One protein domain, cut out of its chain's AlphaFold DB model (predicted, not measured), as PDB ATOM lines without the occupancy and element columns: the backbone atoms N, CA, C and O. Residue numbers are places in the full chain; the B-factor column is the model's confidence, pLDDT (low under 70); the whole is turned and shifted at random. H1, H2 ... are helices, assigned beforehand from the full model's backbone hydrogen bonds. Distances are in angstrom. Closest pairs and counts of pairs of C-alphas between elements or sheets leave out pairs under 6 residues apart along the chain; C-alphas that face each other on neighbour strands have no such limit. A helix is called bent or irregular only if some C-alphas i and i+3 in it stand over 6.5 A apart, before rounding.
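Overview. This is residues 422 to 451 and 488 to 524 of the 524 residues of an uncharacterized protein of Raphidocelis subcapitata (UniProt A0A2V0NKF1). A helical hairpin of H2 and H3, two helices side by side, packs through H2 on residues 422 to 436 of one long helix, H1. The far part of that helix, residues 441 to 451, sticks out from the body as an arm and makes much of the length. The printed part has 67 residues with three named helices, in the order H1, H2, H3, and no named strand; its class is all helix. The whole is loose, with a radius of gyration of the C-alphas of 13.5 A, and elongated, spanning 46 by 24 by 18 A.

Along the chain. The printed part begins with H1, residues 422 to 451, which runs from C-alpha 422 at (-13.823, 15.440, -17.914) to C-alpha 451 at (-6.057, 45.004, -48.828), 43.5 A away. After the cut, H2 holds residues 488 to 507 and measures 28.9 A from first to last C-alpha; it begins at C-alpha 488, (-8.143, 40.010, -26.290). H2 is neither bent nor irregular, but only just: C-alphas 489 and 492 are 6.1 A apart. H3 holds residues 511 to 521, 15.4 A from first to last C-alpha, and ends at C-alpha 521, (-1.735, 28.384, -27.678).

Arrangement. H1 touches H2 with residues 422 to 436 alone. The closest C-alphas of the two are those of Tyr 429 and Ala 497, 5.1 A apart. H1 and H2 run opposite ways at a steep tilt of 35.1 degrees, only just past shallow. H2 also touches H3, and the closest C-alphas are those of Ala 502 and Ala 514, 4.2 A apart. H2 and H3 form a helical hairpin, running opposite ways at a shallow tilt of 8 degrees. H1 and H3 are apart. In H1 and H3 every O i to N i+4 pair is within hydrogen-bond range; in H2 it is 15 of 16.

Size, cuts and confidence. The two C-alphas farthest apart are those of Ala 451 and Gly 509, at 45.8 A. Residues 441 to 451, which belong to H1, stand free; without them the body has 56 residues, spans 31 by 26 by 15 A and has a radius of gyration of 10.7 A. Residues 452 to 487 are cut out and not printed, and C-alphas 451 and 488 are 23.2 A apart across the cut. The link from H2 to H3, three residues, is tight. The printed part ends at Phe 524, the chain's last residue. The mean pLDDT of the printed part is 87.8; it is under 70 at residues 488 to 490 and at residue 524.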
ATOM      1  N   LEU A 422     -15.031  15.060 -17.169       95.75
ATOM      2  CA  LEU A 422     -13.823  15.440 -17.914       95.75
ATOM      3  C   LEU A 422     -13.918  15.167 -19.423       95.75
ATOM      4  O   LEU A 422     -13.374  15.938 -20.204       95.75
ATOM      5  N   HIS A 423     -14.629  14.114 -19.833       94.81
ATOM      6  CA  HIS A 423     -14.848  13.799 -21.249       94.81
ATOM      7  C   HIS A 423     -15.672  14.893 -21.951       94.81
ATOM      8  O   HIS A 423     -15.296  15.363 -23.021       94.81
ATOM      9  N   ALA A 424     -16.753  15.356 -21.314       95.38
ATOM     10  CA  ALA A 424     -17.580  16.442 -21.829       95.38
ATOM     11  C   ALA A 424     -16.815  17.771 -21.806       95.38
ATOM     12  O   ALA A 424     -16.868  18.535 -22.765       95.38
ATOM     13  N   ALA A 425     -16.054  18.023 -20.736       96.44
ATOM     14  CA  ALA A 425     -15.208  19.204 -20.635       96.44
ATOM     15  C   ALA A 425     -14.183  19.278 -21.776       96.44
ATOM     16  O   ALA A 425     -14.048  20.332 -22.388       96.44
ATOM     17  N   ALA A 426     -13.502  18.168 -22.082       96.75
ATOM     18  CA  ALA A 426     -12.529  18.104 -23.169       96.75
ATOM     19  C   ALA A 426     -13.164  18.457 -24.522       96.75
ATOM     20  O   ALA A 426     -12.677  19.361 -25.194       96.75
ATOM     21  N   ALA A 427     -14.306  17.843 -24.851       96.81
ATOM     22  CA  ALA A 427     -15.027  18.124 -26.093       96.81
ATOM     23  C   ALA A 427     -15.436  19.604 -26.223       96.81
ATOM     24  O   ALA A 427     -15.342  20.190 -27.299       96.81
ATOM     25  N   HIS A 428     -15.870  20.238 -25.130       95.69
ATOM     26  CA  HIS A 428     -16.209  21.662 -25.131       95.69
ATOM     27  C   HIS A 428     -14.975  22.572 -25.236       95.69
ATOM     28  O   HIS A 428     -15.024  23.580 -25.938       95.69
ATOM     29  N   TYR A 429     -13.846  22.223 -24.611       96.44
ATOM     30  CA  TYR A 429     -12.602  22.978 -24.801       96.44
ATOM     31  C   TYR A 429     -12.071  22.864 -26.234       96.44
ATOM     32  O   TYR A 429     -11.624  23.861 -26.789       96.44
ATOM     33  N   GLU A 430     -12.171  21.692 -26.865       95.81
ATOM     34  CA  GLU A 430     -11.827  21.513 -28.281       95.81
ATOM     35  C   GLU A 430     -12.702  22.388 -29.190       95.81
ATOM     36  O   GLU A 430     -12.180  23.081 -30.064       95.81
ATOM     37  N   ARG A 431     -14.020  22.437 -28.942       94.94
ATOM     38  CA  ARG A 431     -14.938  23.337 -29.664       94.94
ATOM     39  C   ARG A 431     -14.619  24.808 -29.435       94.94
ATOM     40  O   ARG A 431     -14.705  25.587 -30.378       94.94
ATOM     41  N   ALA A 432     -14.228  25.189 -28.219       92.75
ATOM     42  CA  ALA A 432     -13.814  26.556 -27.921       92.75
ATOM     43  C   ALA A 432     -12.592  26.963 -28.760       92.75
ATOM     44  O   ALA A 432     -12.617  28.002 -29.418       92.75
ATOM     45  N   LEU A 433     -11.562  26.109 -28.807       93.69
ATOM     46  CA  LEU A 433     -10.361  26.334 -29.619       93.69
ATOM     47  C   LEU A 433     -10.688  26.398 -31.118       93.69
ATOM     48  O   LEU A 433     -10.242  27.315 -31.802       93.69
ATOM     49  N   ALA A 434     -11.522  25.480 -31.613       92.69
ATOM     50  CA  ALA A 434     -11.954  25.476 -33.010       92.69
ATOM     51  C   ALA A 434     -12.748  26.741 -33.381       92.69
ATOM     52  O   ALA A 434     -12.515  27.328 -34.436       92.69
ATOM     53  N   ALA A 435     -13.650  27.195 -32.505       89.06
ATOM     54  CA  ALA A 435     -14.416  28.422 -32.710       89.06
ATOM     55  C   ALA A 435     -13.512  29.665 -32.744       89.06
ATOM     56  O   ALA A 435     -13.738  30.564 -33.554       89.06
ATOM     57  N   ARG A 436     -12.470  29.714 -31.901       89.06
ATOM     58  CA  ARG A 436     -11.460  30.780 -31.947       89.06
ATOM     59  C   ARG A 436     -10.687  30.753 -33.259       89.06
ATOM     60  O   ARG A 436     -10.564  31.793 -33.896       89.06
ATOM     61  N   ASP A 437     -10.185  29.595 -33.674       90.00
ATOM     62  CA  ASP A 437      -9.383  29.486 -34.896       90.00
ATOM     63  C   ASP A 437     -10.190  29.857 -36.144       90.00
ATOM     64  O   ASP A 437      -9.691  30.577 -37.006       90.00
ATOM     65  N   ALA A 438     -11.462  29.454 -36.203       88.00
ATOM     66  CA  ALA A 438     -12.377  29.885 -37.256       88.00
ATOM     67  C   ALA A 438     -12.583  31.411 -37.251       88.00
ATOM     68  O   ALA A 438     -12.592  32.038 -38.309       88.00
ATOM     69  N   ALA A 439     -12.711  32.026 -36.070       84.44
ATOM     70  CA  ALA A 439     -12.881  33.473 -35.940       84.44
ATOM     71  C   ALA A 439     -11.624  34.274 -36.325       84.44
ATOM     72  O   ALA A 439     -11.760  35.397 -36.824       84.44
ATOM     73  N   VAL A 440     -10.427  33.722 -36.088       84.75
ATOM     74  CA  VAL A 440      -9.143  34.295 -36.529       84.75
ATOM     75  C   VAL A 440      -9.005  34.170 -38.044       84.75
ATOM     76  O   VAL A 440      -8.823  35.180 -38.711       84.75
ATOM     77  N   ALA A 441      -9.226  32.979 -38.608       86.62
ATOM     78  CA  ALA A 441      -9.153  32.764 -40.054       86.62
ATOM     79  C   ALA A 441     -10.139  33.654 -40.836       86.62
ATOM     80  O   ALA A 441      -9.797  34.192 -41.887       86.62
ATOM     81  N   ALA A 442     -11.353  33.850 -40.310       84.88
ATOM     82  CA  ALA A 442     -12.322  34.773 -40.895       84.88
ATOM     83  C   ALA A 442     -11.842  36.237 -40.852       84.88
ATOM     84  O   ALA A 442     -12.075  36.974 -41.806       84.88
ATOM     85  N   ALA A 443     -11.159  36.651 -39.776       82.06
ATOM     86  CA  ALA A 443     -10.586  37.995 -39.669       82.06
ATOM     87  C   ALA A 443      -9.437  38.206 -40.670       82.06
ATOM     88  O   ALA A 443      -9.389  39.234 -41.339       82.06
ATOM     89  N   ASP A 444      -8.550  37.217 -40.812       81.44
ATOM     90  CA  ASP A 444      -7.426  37.274 -41.751       81.44
ATOM     91  C   ASP A 444      -7.915  37.342 -43.208       81.44
ATOM     92  O   ASP A 444      -7.387  38.110 -44.015       81.44
ATOM     93  N   ALA A 445      -8.969  36.590 -43.545       85.00
ATOM     94  CA  ALA A 445      -9.599  36.628 -44.864       85.00
ATOM     95  C   ALA A 445     -10.248  37.991 -45.168       85.00
ATOM     96  O   ALA A 445     -10.125  38.503 -46.282       85.00
ATOM     97  N   GLU A 446     -10.912  38.599 -44.181       82.25
ATOM     98  CA  GLU A 446     -11.505  39.934 -44.300       82.25
ATOM     99  C   GLU A 446     -10.428  41.016 -44.487       82.25
ATOM    100  O   GLU A 446     -10.545  41.860 -45.378       82.25
ATOM    101  N   ALA A 447      -9.329  40.939 -43.730       79.38
ATOM    102  CA  ALA A 447      -8.185  41.837 -43.871       79.38
ATOM    103  C   ALA A 447      -7.510  41.712 -45.251       79.38
ATOM    104  O   ALA A 447      -7.203  42.722 -45.888       79.38
ATOM    105  N   ALA A 448      -7.335  40.486 -45.755       81.88
ATOM    106  CA  ALA A 448      -6.801  40.241 -47.095       81.88
ATOM    107  C   ALA A 448      -7.724  40.795 -48.197       81.88
ATOM    108  O   ALA A 448      -7.252  41.409 -49.158       81.88
ATOM    109  N   ALA A 449      -9.044  40.643 -48.046       81.00
ATOM    110  CA  ALA A 449     -10.024  41.195 -48.979       81.00
ATOM    111  C   ALA A 449     -10.037  42.736 -48.975       81.00
ATOM    112  O   ALA A 449     -10.178  43.351 -50.035       81.00
ATOM    113  N   ALA A 450      -9.856  43.368 -47.811       76.25
ATOM    114  CA  ALA A 450      -9.739  44.820 -47.691       76.25
ATOM    115  C   ALA A 450      -8.454  45.352 -48.355       76.25
ATOM    116  O   ALA A 450      -8.509  46.331 -49.102       76.25
ATOM    117  N   ALA A 451      -7.320  44.664 -48.169       72.75
ATOM    118  CA  ALA A 451      -6.057  45.004 -48.828       72.75
ATOM    119  C   ALA A 451      -6.143  44.883 -50.364       72.75
ATOM    120  O   ALA A 451      -5.609  45.727 -51.081       72.75
ATOM    121  N   ALA A 488      -8.860  40.457 -27.488       63.62
ATOM    122  CA  ALA A 488      -8.143  40.010 -26.290       63.62
ATOM    123  C   ALA A 488      -8.981  39.037 -25.429       63.62
ATOM    124  O   ALA A 488      -8.433  38.076 -24.878       63.62
ATOM    125  N   ALA A 489     -10.303  39.241 -25.382       62.47
ATOM    126  CA  ALA A 489     -11.309  38.332 -24.820       62.47
ATOM    127  C   ALA A 489     -11.790  37.225 -25.751       62.47
ATOM    128  O   ALA A 489     -12.780  36.568 -25.445       62.47
ATOM    129  N   LEU A 490     -11.124  36.971 -26.866       65.38
ATOM    130  CA  LEU A 490     -11.225  35.692 -27.570       65.38
ATOM    131  C   LEU A 490      -9.949  34.879 -27.349       65.38
ATOM    132  O   LEU A 490      -9.994  33.677 -27.093       65.38
ATOM    133  N   GLU A 491      -8.819  35.578 -27.320       72.69
ATOM    134  CA  GLU A 491      -7.490  35.014 -27.168       72.69
ATOM    135  C   GLU A 491      -7.247  34.272 -25.838       72.69
ATOM    136  O   GLU A 491      -6.989  33.073 -25.834       72.69
ATOM    137  N   GLY A 492      -7.343  34.905 -24.673       78.06
ATOM    138  CA  GLY A 492      -7.130  34.190 -23.404       78.06
ATOM    139  C   GLY A 492      -8.096  33.029 -23.018       78.06
ATOM    140  O   GLY A 492      -7.619  32.186 -22.285       78.06
ATOM    141  N   ALA A 493      -9.338  32.851 -23.503       77.69
ATOM    142  CA  ALA A 493     -10.213  31.710 -23.184       77.69
ATOM    143  C   ALA A 493      -9.802  30.579 -24.071       77.69
ATOM    144  O   ALA A 493      -9.897  29.445 -23.635       77.69
ATOM    145  N   ALA A 494      -9.314  30.860 -25.279       83.12
ATOM    146  CA  ALA A 494      -8.571  29.863 -26.014       83.12
ATOM    147  C   ALA A 494      -7.320  29.451 -25.219       83.12
ATOM    148  O   ALA A 494      -7.095  28.258 -25.040       83.12
ATOM    149  N   ARG A 495      -6.566  30.385 -24.619       88.62
ATOM    150  CA  ARG A 495      -5.428  30.026 -23.741       88.62
ATOM    151  C   ARG A 495      -5.864  29.206 -22.525       88.62
ATOM    152  O   ARG A 495      -5.264  28.185 -22.207       88.62
ATOM    153  N   GLU A 496      -6.929  29.600 -21.852       90.00
ATOM    154  CA  GLU A 496      -7.415  28.961 -20.631       90.00
ATOM    155  C   GLU A 496      -8.105  27.621 -20.941       90.00
ATOM    156  O   GLU A 496      -7.927  26.651 -20.200       90.00
ATOM    157  N   ALA A 497      -8.792  27.509 -22.083       91.75
ATOM    158  CA  ALA A 497      -9.274  26.252 -22.652       91.75
ATOM    159  C   ALA A 497      -8.105  25.314 -22.951       91.75
ATOM    160  O   ALA A 497      -8.119  24.174 -22.492       91.75
ATOM    161  N   ALA A 498      -7.073  25.789 -23.656       93.56
ATOM    162  CA  ALA A 498      -5.884  25.006 -23.982       93.56
ATOM    163  C   ALA A 498      -5.153  24.545 -22.716       93.56
ATOM    164  O   ALA A 498      -4.761  23.383 -22.620       93.56
ATOM    165  N   HIS A 499      -5.027  25.417 -21.713       94.44
ATOM    166  CA  HIS A 499      -4.448  25.075 -20.419       94.44
ATOM    167  C   HIS A 499      -5.251  23.970 -19.718       94.44
ATOM    168  O   HIS A 499      -4.693  22.939 -19.337       94.44
ATOM    169  N   ASN A 500      -6.568  24.146 -19.592       95.25
ATOM    170  CA  ASN A 500      -7.443  23.173 -18.937       95.25
ATOM    171  C   ASN A 500      -7.486  21.834 -19.685       95.25
ATOM    172  O   ASN A 500      -7.463  20.777 -19.052       95.25
ATOM    173  N   LEU A 501      -7.503  21.862 -21.017       95.38
ATOM    174  CA  LEU A 501      -7.463  20.674 -21.862       95.38
ATOM    175  C   LEU A 501      -6.116  19.945 -21.744       95.38
ATOM    176  O   LEU A 501      -6.083  18.723 -21.590       95.38
ATOM    177  N   ALA A 502      -4.999  20.677 -21.701       94.69
ATOM    178  CA  ALA A 502      -3.678  20.096 -21.479       94.69
ATOM    179  C   ALA A 502      -3.570  19.407 -20.105       94.69
ATOM    180  O   ALA A 502      -2.971  18.332 -20.001       94.69
ATOM    181  N   LEU A 503      -4.190  19.968 -19.057       94.62
ATOM    182  CA  LEU A 503      -4.276  19.314 -17.745       94.62
ATOM    183  C   LEU A 503      -5.056  17.993 -17.809       94.62
ATOM    184  O   LEU A 503      -4.629  17.012 -17.192       94.62
ATOM    185  N   ILE A 504      -6.160  17.951 -18.565       95.19
ATOM    186  CA  ILE A 504      -6.945  16.728 -18.781       95.19
ATOM    187  C   ILE A 504      -6.095  15.683 -19.516       95.19
ATOM    188  O   ILE A 504      -5.938  14.575 -19.007       95.19
ATOM    189  N   HIS A 505      -5.470  16.031 -20.644       94.81
ATOM    190  CA  HIS A 505      -4.632  15.093 -21.401       94.81
ATOM    191  C   HIS A 505      -3.448  14.566 -20.596       94.81
ATOM    192  O   HIS A 505      -3.146  13.375 -20.660       94.81
ATOM    193  N   ARG A 506      -2.802  15.418 -19.790       94.44
ATOM    194  CA  ARG A 506      -1.726  14.985 -18.893       94.44
ATOM    195  C   ARG A 506      -2.225  13.938 -17.898       94.44
ATOM    196  O   ARG A 506      -1.555  12.932 -17.694       94.44
ATOM    197  N   ARG A 507      -3.396  14.160 -17.293       93.31
ATOM    198  CA  ARG A 507      -3.996  13.218 -16.334       93.31
ATOM    199  C   ARG A 507      -4.439  11.911 -16.997       93.31
ATOM    200  O   ARG A 507      -4.349  10.867 -16.363       93.31
ATOM    201  N   SER A 508      -4.865  11.965 -18.255       92.75
ATOM    202  CA  SER A 508      -5.271  10.796 -19.045       92.75
ATOM    203  C   SER A 508      -4.101  10.032 -19.685       92.75
ATOM    204  O   SER A 508      -4.340   9.117 -20.463       92.75
ATOM    205  N   GLY A 509      -2.843  10.395 -19.399       93.25
ATOM    206  CA  GLY A 509      -1.669   9.693 -19.934       93.25
ATOM    207  C   GLY A 509      -1.281  10.071 -21.369       93.25
ATOM    208  O   GLY A 509      -0.507   9.353 -21.994       93.25
ATOM    209  N   ALA A 510      -1.760  11.207 -21.889       94.38
ATOM    210  CA  ALA A 510      -1.457  11.713 -23.231       94.38
ATOM    211  C   ALA A 510      -0.602  13.006 -23.202       94.38
ATOM    212  O   ALA A 510      -1.038  14.062 -23.675       94.38
ATOM    213  N   PRO A 511       0.637  12.979 -22.670       93.00
ATOM    214  CA  PRO A 511       1.470  14.178 -22.538       93.00
ATOM    215  C   PRO A 511       1.913  14.771 -23.887       93.00
ATOM    216  O   PRO A 511       2.261  15.947 -23.949       93.00
ATOM    217  N   GLY A 512       1.903  13.986 -24.972       93.81
ATOM    218  CA  GLY A 512       2.177  14.480 -26.328       93.81
ATOM    219  C   GLY A 512       1.156  15.525 -26.782       93.81
ATOM    220  O   GLY A 512       1.544  16.615 -27.194       93.81
ATOM    221  N   LEU A 513      -0.137  15.234 -26.603       92.62
ATOM    222  CA  LEU A 513      -1.227  16.162 -26.924       92.62
ATOM    223  C   LEU A 513      -1.172  17.415 -26.045       92.62
ATOM    224  O   LEU A 513      -1.309  18.529 -26.544       92.62
ATOM    225  N   ALA A 514      -0.886  17.243 -24.751       92.12
ATOM    226  CA  ALA A 514      -0.715  18.366 -23.833       92.12
ATOM    227  C   ALA A 514       0.415  19.312 -24.285       92.12
ATOM    228  O   ALA A 514       0.210  20.522 -24.334       92.12
ATOM    229  N   ARG A 515       1.581  18.771 -24.673       92.56
ATOM    230  CA  ARG A 515       2.696  19.573 -25.207       92.56
ATOM    231  C   ARG A 515       2.321  20.294 -26.503       92.56
ATOM    232  O   ARG A 515       2.652  21.466 -26.639       92.56
ATOM    233  N   GLY A 516       1.603  19.629 -27.409       92.50
ATOM    234  CA  GLY A 516       1.122  20.243 -28.651       92.50
ATOM    235  C   GLY A 516       0.198  21.439 -28.406       92.50
ATOM    236  O   GLY A 516       0.381  22.492 -29.012       92.50
ATOM    237  N   LEU A 517      -0.745  21.319 -27.467       91.25
ATOM    238  CA  LEU A 517      -1.631  22.424 -27.081       91.25
ATOM    239  C   LEU A 517      -0.865  23.594 -26.460       91.25
ATOM    240  O   LEU A 517      -1.112  24.744 -26.815       91.25
ATOM    241  N   MET A 518       0.076  23.303 -25.556       89.38
ATOM    242  CA  MET A 518       0.910  24.332 -24.933       89.38
ATOM    243  C   MET A 518       1.750  25.075 -25.979       89.38
ATOM    244  O   MET A 518       1.782  26.299 -25.965       89.38
ATOM    245  N   ALA A 519       2.365  24.351 -26.918       90.44
ATOM    246  CA  ALA A 519       3.173  24.940 -27.984       90.44
ATOM    247  C   ALA A 519       2.353  25.805 -28.956       90.44
ATOM    248  O   ALA A 519       2.866  26.783 -29.486       90.44
ATOM    249  N   ARG A 520       1.083  25.459 -29.193       89.50
ATOM    250  CA  ARG A 520       0.225  26.186 -30.138       89.50
ATOM    251  C   ARG A 520      -0.449  27.416 -29.533       89.50
ATOM    252  O   ARG A 520      -0.605  28.408 -30.232       89.50
ATOM    253  N   TYR A 521      -0.874  27.351 -28.271       87.06
ATOM    254  CA  TYR A 521      -1.735  28.384 -27.678       87.06
ATOM    255  C   TYR A 521      -1.130  29.104 -26.470       87.06
ATOM    256  O   TYR A 521      -1.667  30.127 -26.063       87.06
ATOM    257  N   LEU A 522      -0.058  28.592 -25.857       84.81
ATOM    258  CA  LEU A 522       0.494  29.127 -24.599       84.81
ATOM    259  C   LEU A 522       1.931  29.655 -24.726       84.81
ATOM    260  O   LEU A 522       2.604  29.830 -23.711       84.81
ATOM    261  N   VAL A 523       2.406  29.894 -25.947       78.00
ATOM    262  CA  VAL A 523       3.717  30.505 -26.209       78.00
ATOM    263  C   VAL A 523       3.558  32.030 -26.232       78.00
ATOM    264  O   VAL A 523       2.584  32.531 -26.793       78.00
ATOM    265  N   PHE A 524       4.473  32.732 -25.558       60.88
ATOM    266  CA  PHE A 524       4.431  34.178 -25.304       60.88
ATOM    267  C   PHE A 524       5.331  34.966 -26.243       60.88
ATOM    268  O   PHE A 524       6.445  34.464 -26.527       60.88
TER     269      PHE A 524